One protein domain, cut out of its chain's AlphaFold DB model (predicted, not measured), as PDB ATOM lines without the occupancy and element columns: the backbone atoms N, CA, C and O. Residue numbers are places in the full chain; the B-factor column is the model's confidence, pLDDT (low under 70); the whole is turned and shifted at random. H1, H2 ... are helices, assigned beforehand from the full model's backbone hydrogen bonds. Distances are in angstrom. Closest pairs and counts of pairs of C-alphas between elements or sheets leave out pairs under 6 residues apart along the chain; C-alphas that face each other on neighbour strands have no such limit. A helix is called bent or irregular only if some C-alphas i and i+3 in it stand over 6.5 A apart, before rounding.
ATOM      1  N   HIS A   6       1.516  21.682  20.509       81.44
ATOM      2  CA  HIS A   6       1.839  20.974  19.273       81.44
ATOM      3  C   HIS A   6       2.382  19.561  19.531       81.44
ATOM      4  O   HIS A   6       2.010  18.622  18.827       81.44
ATOM      5  N   MET A   7       3.213  19.387  20.564       83.81
ATOM      6  CA  MET A   7       3.747  18.074  20.940       83.81
ATOM      7  C   MET A   7       2.641  17.142  21.427       83.81
ATOM      8  O   MET A   7       2.620  15.972  21.048       83.81
ATOM      9  N   LEU A   8       1.695  17.671  22.210       81.69
ATOM     10  CA  LEU A   8       0.527  16.927  22.674       81.69
ATOM     11  C   LEU A   8      -0.378  16.501  21.518       81.69
ATOM     12  O   LEU A   8      -0.708  15.324  21.409       81.69
ATOM     13  N   VAL A   9      -0.727  17.428  20.623       80.38
ATOM     14  CA  VAL A   9      -1.553  17.134  19.441       80.38
ATOM     15  C   VAL A   9      -0.878  16.084  18.562       80.38
ATOM     16  O   VAL A   9      -1.526  15.126  18.151       80.38
ATOM     17  N   THR A  10       0.430  16.213  18.335       82.94
ATOM     18  CA  THR A  10       1.211  15.247  17.552       82.94
ATOM     19  C   THR A  10       1.263  13.880  18.233       82.94
ATOM     20  O   THR A  10       1.141  12.854  17.570       82.94
ATOM     21  N   ALA A  11       1.429  13.828  19.555       82.75
ATOM     22  CA  ALA A  11       1.441  12.565  20.283       82.75
ATOM     23  C   ALA A  11       0.065  11.880  20.243       82.75
ATOM     24  O   ALA A  11      -0.001  10.680  19.986       82.75
ATOM     25  N   LEU A  12      -1.023  12.636  20.417       80.31
ATOM     26  CA  LEU A  12      -2.398  12.134  20.340       80.31
ATOM     27  C   LEU A  12      -2.798  11.698  18.923       80.31
ATOM     28  O   LEU A  12      -3.540  10.736  18.773       80.31
ATOM     29  N   SER A  13      -2.303  12.362  17.874       80.94
ATOM     30  CA  SER A  13      -2.655  12.017  16.491       80.94
ATOM     31  C   SER A  13      -1.989  10.733  15.988       80.94
ATOM     32  O   SER A  13      -2.469  10.140  15.027       80.94
ATOM     33  N   HIS A  14      -0.879  10.316  16.603       83.12
ATOM     34  CA  HIS A  14      -0.091   9.155  16.168       83.12
ATOM     35  C   HIS A  14      -0.176   7.954  17.117       83.12
ATOM     36  O   HIS A  14       0.395   6.909  16.815       83.12
ATOM     37  N   ASN A  15      -0.861   8.078  18.257       84.88
ATOM     38  CA  ASN A  15      -0.941   7.018  19.258       84.88
ATOM     39  C   ASN A  15      -2.385   6.793  19.697       84.88
ATOM     40  O   ASN A  15      -3.117   7.732  19.988       84.88
ATOM     41  N   THR A  16      -2.775   5.524  19.793       80.44
ATOM     42  CA  THR A  16      -4.118   5.107  20.221       80.44
ATOM     43  C   THR A  16      -4.179   4.707  21.696       80.44
ATOM     44  O   THR A  16      -5.261   4.457  22.220       80.44
ATOM     45  N   THR A  17      -3.030   4.646  22.375       84.00
ATOM     46  CA  THR A  17      -2.910   4.276  23.789       84.00
ATOM     47  C   THR A  17      -2.203   5.370  24.581       84.00
ATOM     48  O   THR A  17      -1.331   6.069  24.059       84.00
ATOM     49  N   ALA A  18      -2.548   5.494  25.866       74.75
ATOM     50  CA  ALA A  18      -1.926   6.464  26.768       74.75
ATOM     51  C   ALA A  18      -0.401   6.265  26.870       74.75
ATOM     52  O   ALA A  18       0.354   7.229  26.764       74.75
ATOM     53  N   ASP A  19       0.064   5.015  26.971       82.50
ATOM     54  CA  ASP A  19       1.496   4.690  27.026       82.50
ATOM     55  C   ASP A  19       2.250   5.135  25.762       82.50
ATOM     56  O   ASP A  19       3.373   5.643  25.849       82.50
ATOM     57  N   GLY A  20       1.625   5.000  24.585       80.62
ATOM     58  CA  GLY A  20       2.184   5.479  23.318       80.62
ATOM     59  C   GLY A  20       2.301   7.004  23.279       80.62
ATOM     60  O   GLY A  20       3.347   7.541  22.904       80.62
ATOM     61  N   VAL A  21       1.264   7.709  23.746       83.38
ATOM     62  CA  VAL A  21       1.261   9.178  23.856       83.38
ATOM     63  C   VAL A  21       2.394   9.648  24.770       83.38
ATOM     64  O   VAL A  21       3.208  10.475  24.357       83.38
ATOM     65  N   PHE A  22       2.512   9.090  25.978       83.50
ATOM     66  CA  PHE A  22       3.556   9.487  26.928       83.50
ATOM     67  C   PHE A  22       4.968   9.169  26.428       83.50
ATOM     68  O   PHE A  22       5.862  10.004  26.571       83.50
ATOM     69  N   SER A  23       5.169   8.020  25.781       84.81
ATOM     70  CA  SER A  23       6.463   7.651  25.190       84.81
ATOM     71  C   SER A  23       6.866   8.598  24.054       84.81
ATOM     72  O   SER A  23       8.025   9.008  23.954       84.81
ATOM     73  N   SER A  24       5.906   9.000  23.213       85.56
ATOM     74  CA  SER A  24       6.129   9.979  22.144       85.56
ATOM     75  C   SER A  24       6.477  11.357  22.705       85.56
ATOM     76  O   SER A  24       7.438  11.985  22.257       85.56
ATOM     77  N   LEU A  25       5.752  11.809  23.729       84.31
ATOM     78  CA  LEU A  25       6.028  13.071  24.414       84.31
ATOM     79  C   LEU A  25       7.411  13.070  25.059       84.31
ATOM     80  O   LEU A  25       8.168  14.024  24.882       84.31
ATOM     81  N   GLU A  26       7.786  11.988  25.740       84.94
ATOM     82  CA  GLU A  26       9.115  11.847  26.328       84.94
ATOM     83  C   GLU A  26      10.213  11.964  25.265       84.94
ATOM     84  O   GLU A  26      11.205  12.666  25.470       84.94
ATOM     85  N   MET A  27      10.029  11.315  24.114       86.25
ATOM     86  CA  MET A  27      10.969  11.369  22.996       86.25
ATOM     87  C   MET A  27      11.090  12.783  22.418       86.25
ATOM     88  O   MET A  27      12.205  13.275  22.232       86.25
ATOM     89  N   GLN A  28       9.967  13.462  22.182       83.75
ATOM     90  CA  GLN A  28       9.946  14.824  21.647       83.75
ATOM     91  C   GLN A  28      10.556  15.832  22.634       83.75
ATOM     92  O   GLN A  28      11.370  16.668  22.238       83.75
ATOM     93  N   MET A  29      10.243  15.725  23.930       81.44
ATOM     94  CA  MET A  29      10.850  16.581  24.953       81.44
ATOM     95  C   MET A  29      12.356  16.303  25.088       81.44
ATOM     96  O   MET A  29      13.145  17.240  25.178       81.44
ATOM     97  N   LYS A  30      12.796  15.035  25.022       80.00
ATOM     98  CA  LYS A  30      14.231  14.682  24.979       80.00
ATOM     99  C   LYS A  30      14.922  15.271  23.746       80.00
ATOM    100  O   LYS A  30      16.036  15.775  23.870       80.00
ATOM    101  N   ALA A  31      14.274  15.256  22.582       79.12
ATOM    102  CA  ALA A  31      14.825  15.810  21.345       79.12
ATOM    103  C   ALA A  31      14.995  17.340  21.398       79.12
ATOM    104  O   ALA A  31      15.989  17.863  20.890       79.12
ATOM    105  N   GLN A  32      14.087  18.058  22.067       72.69
ATOM    106  CA  GLN A  32      14.199  19.507  22.303       72.69
ATOM    107  C   GLN A  32      15.306  19.889  23.296       72.69
ATOM    108  O   GLN A  32      15.635  21.061  23.459       72.69
ATOM    109  N   ARG A  33      15.912  18.911  23.970       71.56
ATOM    110  CA  ARG A  33      16.840  19.124  25.079       71.56
ATOM    111  C   ARG A  33      18.299  19.328  24.682       71.56
ATOM    112  O   ARG A  33      19.167  19.274  25.552       71.56
ATOM    113  N   LYS A  34      18.573  19.586  23.400       64.94
ATOM    114  CA  LYS A  34      19.933  19.774  22.859       64.94
ATOM    115  C   LYS A  34      20.756  20.848  23.588       64.94
ATOM    116  O   LYS A  34      21.976  20.801  23.517       64.94
ATOM    117  N   GLU A  35      20.117  21.752  24.328       58.38
ATOM    118  CA  GLU A  35      20.781  22.857  25.030       58.38
ATOM    119  C   GLU A  35      21.032  22.619  26.532       58.38
ATOM    120  O   GLU A  35      21.790  23.371  27.137       58.38
ATOM    121  N   ASN A  36      20.434  21.599  27.171       60.12
ATOM    122  CA  ASN A  36      20.640  21.369  28.611       60.12
ATOM    123  C   ASN A  36      20.426  19.896  29.041       60.12
ATOM    124  O   ASN A  36      19.366  19.533  29.567       60.12
ATOM    125  N   PRO A  37      21.420  19.015  28.812       62.31
ATOM    126  CA  PRO A  37      21.295  17.569  29.022       62.31
ATOM    127  C   PRO A  37      21.224  17.139  30.498       62.31
ATOM    128  O   PRO A  37      20.854  16.001  30.773       62.31
ATOM    129  N   ALA A  38      21.557  18.025  31.446       60.81
ATOM    130  CA  ALA A  38      21.633  17.710  32.877       60.81
ATOM    131  C   ALA A  38      20.268  17.613  33.575       60.81
ATOM    132  O   ALA A  38      20.135  16.973  34.618       60.81
ATOM    133  N   GLN A  39      19.230  18.235  33.020       65.75
ATOM    134  CA  GLN A  39      17.882  18.085  33.556       65.75
ATOM    135  C   GLN A  39      17.433  16.632  33.269       65.75
ATOM    136  O   GLN A  39      17.842  16.067  32.262       65.75
ATOM    137  N   LYS A  40      16.605  15.973  34.092       69.50
ATOM    138  CA  LYS A  40      16.029  14.629  33.806       69.50
ATOM    139  C   LYS A  40      14.532  14.782  33.530       69.50
ATOM    140  O   LYS A  40      13.867  15.451  34.307       69.50
ATOM    141  N   ILE A  41      14.014  14.291  32.399       72.56
ATOM    142  CA  ILE A  41      12.557  14.277  32.155       72.56
ATOM    143  C   ILE A  41      12.023  13.057  32.876       72.56
ATOM    144  O   ILE A  41      12.571  11.968  32.719       72.56
ATOM    145  N   THR A  42      10.997  13.243  33.691       80.62
ATOM    146  CA  THR A  42      10.324  12.132  34.361       80.62
ATOM    147  C   THR A  42       8.920  11.990  33.803       80.62
ATOM    148  O   THR A  42       8.304  12.989  33.435       80.62
ATOM    149  N   LEU A  43       8.388  10.767  33.796       76.12
ATOM    150  CA  LEU A  43       6.994  10.523  33.421       76.12
ATOM    151  C   LEU A  43       6.030  11.380  34.255       76.12
ATOM    152  O   LEU A  43       5.089  11.943  33.715       76.12
ATOM    153  N   LYS A  44       6.322  11.569  35.551       79.19
ATOM    154  CA  LYS A  44       5.551  12.459  36.433       79.19
ATOM    155  C   LYS A  44       5.475  13.890  35.891       79.19
ATOM    156  O   LYS A  44       4.405  14.487  35.911       79.19
ATOM    157  N   GLN A  45       6.594  14.427  35.409       79.94
ATOM    158  CA  GLN A  45       6.629  15.763  34.816       79.94
ATOM    159  C   GLN A  45       5.839  15.813  33.504       79.94
ATOM    160  O   GLN A  45       5.054  16.729  33.316       79.94
ATOM    161  N   ILE A  46       5.966  14.797  32.644       78.19
ATOM    162  CA  ILE A  46       5.220  14.718  31.376       78.19
ATOM    163  C   ILE A  46       3.713  14.674  31.625       78.19
ATOM    164  O   ILE A  46       2.967  15.390  30.967       78.19
ATOM    165  N   VAL A  47       3.263  13.853  32.577       76.44
ATOM    166  CA  VAL A  47       1.847  13.757  32.955       76.44
ATOM    167  C   VAL A  47       1.348  15.097  33.494       76.44
ATOM    168  O   VAL A  47       0.296  15.561  33.073       76.44
ATOM    169  N   SER A  48       2.119  15.746  34.373       79.44
ATOM    170  CA  SER A  48       1.779  17.070  34.907       79.44
ATOM    171  C   SER A  48       1.649  18.120  33.800       79.44
ATOM    172  O   SER A  48       0.646  18.826  33.740       79.44
ATOM    173  N   ASP A  49       2.634  18.199  32.906       78.81
ATOM    174  CA  ASP A  49       2.658  19.163  31.802       78.81
ATOM    175  C   ASP A  49       1.536  18.876  30.782       78.81
ATOM    176  O   ASP A  49       0.916  19.799  30.253       78.81
ATOM    177  N   THR A  50       1.222  17.596  30.551       74.62
ATOM    178  CA  THR A  50       0.115  17.161  29.684       74.62
ATOM    179  C   THR A  50      -1.236  17.557  30.263       74.62
ATOM    180  O   THR A  50      -2.055  18.124  29.544       74.62
ATOM    181  N   ASN A  51      -1.465  17.297  31.553       75.75
ATOM    182  CA  ASN A  51      -2.706  17.680  32.224       75.75
ATOM    183  C   ASN A  51      -2.892  19.199  32.193       75.75
ATOM    184  O   ASN A  51      -3.950  19.668  31.794       75.75
ATOM    185  N   MET A  52      -1.839  19.963  32.495       76.88
ATOM    186  CA  MET A  52      -1.882  21.425  32.423       76.88
ATOM    187  C   MET A  52      -2.246  21.927  31.016       76.88
ATOM    188  O   MET A  52      -3.032  22.860  30.872       76.88
ATOM    189  N   ALA A  53      -1.707  21.302  29.967       75.31
ATOM    190  CA  ALA A  53      -2.027  21.670  28.592       75.31
ATOM    191  C   ALA A  53      -3.453  21.284  28.170       75.31
ATOM    192  O   ALA A  53      -4.079  22.028  27.413       75.31
ATOM    193  N   LEU A  54      -3.969  20.146  28.645       75.69
ATOM    194  CA  LEU A  54      -5.360  19.747  28.425       75.69
ATOM    195  C   LEU A  54      -6.325  20.694  29.139       75.69
ATOM    196  O   LEU A  54      -7.273  21.158  28.511       75.69
ATOM    197  N   ASP A  55      -6.048  21.040  30.396       80.25
ATOM    198  CA  ASP A  55      -6.844  22.003  31.158       80.25
ATOM    199  C   ASP A  55      -6.865  23.358  30.450       80.25
ATOM    200  O   ASP A  55      -7.932  23.920  30.215       80.25
ATOM    201  N   PHE A  56      -5.706  23.856  30.008       76.94
ATOM    202  CA  PHE A  56      -5.630  25.084  29.218       76.94
ATOM    203  C   PHE A  56      -6.455  24.998  27.923       76.94
ATOM    204  O   PHE A  56      -7.169  25.940  27.585       76.94
ATOM    205  N   PHE A  57      -6.398  23.873  27.203       75.62
ATOM    206  CA  PHE A  57      -7.165  23.688  25.969       75.62
ATOM    207  C   PHE A  57      -8.674  23.660  26.219       75.62
ATOM    208  O   PHE A  57      -9.432  24.284  25.476       75.62
ATOM    209  N   LEU A  58      -9.114  22.958  27.262       80.06
ATOM    210  CA  LEU A  58     -10.519  22.920  27.654       80.06
ATOM    211  C   LEU A  58     -11.007  24.320  28.024       80.06
ATOM    212  O   LEU A  58     -12.041  24.744  27.509       80.06
ATOM    213  N   LYS A  59     -10.232  25.077  28.811       81.25
ATOM    214  CA  LYS A  59     -10.541  26.479  29.133       81.25
ATOM    215  C   LYS A  59     -10.640  27.334  27.872       81.25
ATOM    216  O   LYS A  59     -11.651  27.999  27.673       81.25
ATOM    217  N   ALA A  60      -9.650  27.261  26.981       82.44
ATOM    218  CA  ALA A  60      -9.649  28.016  25.730       82.44
ATOM    219  C   ALA A  60     -10.873  27.694  24.859       82.44
ATOM    220  O   ALA A  60     -11.495  28.608  24.328       82.44
ATOM    221  N   ARG A  61     -11.271  26.418  24.770       84.56
ATOM    222  CA  ARG A  61     -12.473  25.996  24.034       84.56
ATOM    223  C   ARG A  61     -13.769  26.488  24.663       84.56
ATOM    224  O   ARG A  61     -14.668  26.884  23.928       84.56
ATOM    225  N   VAL A  62     -13.871  26.467  25.990       79.81
ATOM    226  CA  VAL A  62     -15.023  27.027  26.712       79.81
ATOM    227  C   VAL A  62     -15.122  28.530  26.462       79.81
ATOM    228  O   VAL A  62     -16.205  29.018  26.156       79.81
ATOM    229  N   ILE A  63     -14.000  29.247  26.522       85.25
ATOM    230  CA  ILE A  63     -13.938  30.684  26.235       85.25
ATOM    231  C   ILE A  63     -14.325  30.963  24.782       85.25
ATOM    232  O   ILE A  63     -15.194  31.796  24.553       85.25
ATOM    233  N   ASP A  64     -13.740  30.256  23.810       85.69
ATOM    234  CA  ASP A  64     -14.075  30.416  22.388       85.69
ATOM    235  C   ASP A  64     -15.579  30.219  22.161       85.69
ATOM    236  O   ASP A  64     -16.226  31.033  21.505       85.69
ATOM    237  N   ARG A  65     -16.163  29.184  22.777       82.50
ATOM    238  CA  ARG A  65     -17.596  28.915  22.672       82.50
ATOM    239  C   ARG A  65     -18.452  29.990  23.343       82.50
ATOM    240  O   ARG A  65     -19.475  30.385  22.796       82.50
ATOM    241  N   ALA A  66     -18.041  30.485  24.506       78.44
ATOM    242  CA  ALA A  66     -18.750  31.545  25.212       78.44
ATOM    243  C   ALA A  66     -18.669  32.892  24.475       78.44
ATOM    244  O   ALA A  66     -19.630  33.655  24.513       78.44
ATOM    245  N   VAL A  67     -17.576  33.175  23.761       89.62
ATOM    246  CA  VAL A  67     -17.481  34.338  22.862       89.62
ATOM    247  C   VAL A  67     -18.460  34.199  21.691       89.62
ATOM    248  O   VAL A  67     -19.102  35.174  21.324       89.62
ATOM    249  N   GLU A  68     -18.609  33.003  21.113       89.69
ATOM    250  CA  GLU A  68     -19.580  32.758  20.032       89.69
ATOM    251  C   GLU A  68     -21.041  32.912  20.493       89.69
ATOM    252  O   GLU A  68     -21.896  33.335  19.715       89.69
ATOM    253  N   GLU A  69     -21.340  32.544  21.739       88.19
ATOM    254  CA  GLU A  69     -22.707  32.503  22.278       88.19
ATOM    255  C   GLU A  69     -23.111  33.764  23.059       88.19
ATOM    256  O   GLU A  69     -24.284  33.925  23.406       88.19
ATOM    257  N   THR A  70     -22.174  34.673  23.346       83.81
ATOM    258  CA  THR A  70     -22.433  35.876  24.152       83.81
ATOM    259  C   THR A  70     -21.892  37.143  23.493       83.81
ATOM    260  O   THR A  70     -21.076  37.102  22.584       83.81
ATOM    261  N   SER A  71     -22.332  38.310  23.969       90.62
ATOM    262  CA  SER A  71     -21.772  39.602  23.549       90.62
ATOM    263  C   SER A  71     -20.487  39.980  24.298       90.62
ATOM    264  O   SER A  71     -20.038  41.119  24.180       90.62
ATOM    265  N   LYS A  72     -19.951  39.081  25.135       82.69
ATOM    266  CA  LYS A  72     -18.776  39.350  25.965       82.69
ATOM    267  C   LYS A  72     -17.500  39.126  25.171       82.69
ATOM    268  O   LYS A  72     -17.405  38.223  24.340       82.69
ATOM    269  N   THR A  73     -16.501  39.940  25.456       92.06
ATOM    270  CA  THR A  73     -15.164  39.773  24.900       92.06
ATOM    271  C   THR A  73     -14.463  38.571  25.529       92.06
ATOM    272  O   THR A  73     -14.796  38.114  26.625       92.06
ATOM    273  N   ARG A  74     -13.444  38.069  24.826       86.81
ATOM    274  CA  ARG A  74     -12.585  36.988  25.315       86.81
ATOM    275  C   ARG A  74     -11.980  37.313  26.685       86.81
ATOM    276  O   ARG A  74     -12.009  36.473  27.573       86.81
ATOM    277  N   GLU A  75     -11.493  38.541  26.850       90.00
ATOM    278  CA  GLU A  75     -10.828  39.023  28.067       90.00
ATOM    279  C   GLU A  75     -11.784  39.073  29.274       90.00
ATOM    280  O   GLU A  75     -11.425  38.649  30.373       90.00
ATOM    281  N   GLU A  76     -13.035  39.501  29.071       84.50
ATOM    282  CA  GLU A  76     -14.067  39.480  30.119       84.50
ATOM    283  C   GLU A  76     -14.410  38.051  30.562       84.50
ATOM    284  O   GLU A  76     -14.632  37.798  31.747       84.50
ATOM    285  N   LEU A  77     -14.463  37.108  29.618       82.50
ATOM    286  CA  LEU A  77     -14.753  35.701  29.897       82.50
ATOM    287  C   LEU A  77     -13.569  34.988  30.565       82.50
ATOM    288  O   LEU A  77     -13.785  34.205  31.484       82.50
ATOM    289  N   GLU A  78     -12.337  35.290  30.154       84.38
ATOM    290  CA  GLU A  78     -11.106  34.820  30.807       84.38
ATOM    291  C   GLU A  78     -11.010  35.330  32.249       84.38
ATOM    292  O   GLU A  78     -10.705  34.557  33.157       84.38
ATOM    293  N   THR A  79     -11.337  36.605  32.479       86.81
ATOM    294  CA  THR A  79     -11.379  37.195  33.827       86.81
ATOM    295  C   THR A  79     -12.423  36.497  34.696       86.81
ATOM    296  O   THR A  79     -12.105  36.043  35.792       86.81
ATOM    297  N   LEU A  80     -13.646  36.319  34.182       81.50
ATOM    298  CA  LEU A  80     -14.720  35.636  34.905       81.50
ATOM    299  C   LEU A  80     -14.367  34.178  35.232       81.50
ATOM    300  O   LEU A  80     -14.678  33.696  36.319       81.50
ATOM    301  N   LEU A  81     -13.729  33.470  34.299       81.69
ATOM    302  CA  LEU A  81     -13.295  32.093  34.515       81.69
ATOM    303  C   LEU A  81     -12.220  32.015  35.607       81.69
ATOM    304  O   LEU A  81     -12.324  31.170  36.493       81.69
ATOM    305  N   ASN A  82     -11.243  32.925  35.592       80.69
ATOM    306  CA  ASN A  82     -10.224  33.011  36.639       80.69
ATOM    307  C   ASN A  82     -10.834  33.335  38.014       80.69
ATOM    308  O   ASN A  82     -10.428  32.742  39.011       80.69
ATOM    309  N   ASP A  83     -11.823  34.230  38.084       82.69
ATOM    310  CA  ASP A  83     -12.529  34.546  39.334       82.69
ATOM    311  C   ASP A  83     -13.264  33.319  39.898       82.69
ATOM    312  O   ASP A  83     -13.208  33.058  41.101       82.69
ATOM    313  N   ILE A  84     -13.915  32.530  39.033       72.31
ATOM    314  CA  ILE A  84     -14.583  31.275  39.417       72.31
ATOM    315  C   ILE A  84     -13.566  30.254  39.934       72.31
ATOM    316  O   ILE A  84     -13.810  29.607  40.950       72.31
ATOM    317  N   GLU A  85     -12.428  30.103  39.260       74.00
ATOM    318  CA  GLU A  85     -11.377  29.170  39.675       74.00
ATOM    319  C   GLU A  85     -10.779  29.542  41.029       74.00
ATOM    320  O   GLU A  85     -10.628  28.675  41.885       74.00
ATOM    321  N   ASN A  86     -10.511  30.828  41.255       74.75
ATOM    322  CA  ASN A  86      -9.992  31.324  42.529       74.75
ATOM    323  C   ASN A  86     -10.996  31.187  43.683       74.75
ATOM    324  O   ASN A  86     -10.582  31.131  44.833       74.75
ATOM    325  N   TYR A  87     -12.301  31.136  43.403       77.06
ATOM    326  CA  TYR A  87     -13.332  30.906  44.419       77.06
ATOM    327  C   TYR A  87     -13.421  29.434  44.870       77.06
ATOM    328  O   TYR A  87     -13.938  29.144  45.948       77.06
ATOM    329  N   LEU A  88     -12.955  28.496  44.039       53.66
ATOM    330  CA  LEU A  88     -13.009  27.050  44.298       53.66
ATOM    331  C   LEU A  88     -11.757  26.503  45.008       53.66
ATOM    332  O   LEU A  88     -11.759  25.332  45.401       53.66
ATOM    333  N   VAL A  89     -10.711  27.323  45.146       49.41
ATOM    334  CA  VAL A  89      -9.440  27.026  45.835       49.41
ATOM    335  C   VAL A  89      -9.459  27.620  47.238       49.41
ATOM    336  O   VAL A  89      -9.015  26.906  48.167       49.41
TER     337      VAL A  89
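This is residues 6 to 89 of the 89 residues of an uncharacterized protein of Serratia sp. M24T3 (UniProt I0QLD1). One long helix, H3, makes the length; the hairpin of H1 and H2 packs by its first turns, with H2 touching residues 43 to 47, and at its other end H4 folds back after a tight link, touching residues 63 to 67 with its own residues 74 to 78, while residues 83 to 89, of which 83 to 87 belong to H4, stick out. The 84 printed residues include four named helices, H1 to H4 in order, and no named strand: all helix, loose, radius of gyration of the C-alphas 16.7 A, spans 46 by 27 by 24 A.

Start with H1, residues 6 to 14, which touches residues 20 to 28 of H2, residues 18 to 35, at a steep tilt of 39 degrees, opposite ways; C-alphas 11 and 21 are closest, 4.9 A. Next, residues 22 to 26 of H2 touch residues 43 to 47 of H3, residues 43 to 69, about perpendicular at 78 degrees; C-alphas 26 and 46 are closest, 7.0 A. Residues 63 to 67 of H3 touch residues 74 to 78 of H4, residues 74 to 87, at a steep tilt of 54 degrees, opposite ways; C-alphas 67 and 74 are closest, 6.1 A. H4 is apart from H1 and H2. In H1, H3 and H4 every O i to N i+4 pair is within hydrogen-bond range, in H2 12 of 14.

Find C-alpha 6 at (1.839, 20.974, 19.273), where H1 begins its 12.4 A. H2, 28.1 A, is irregular: C-alphas 32 and 35 are 7.9 A apart. H3 runs 38.6 A from (6.994, 10.523, 33.421); H4 ends its 20.1 A at (-13.332, 30.906, 44.419).

The printed part has no cut and no long link; look for pLDDT under 70 at residues 34 to 40 and 88 to 89.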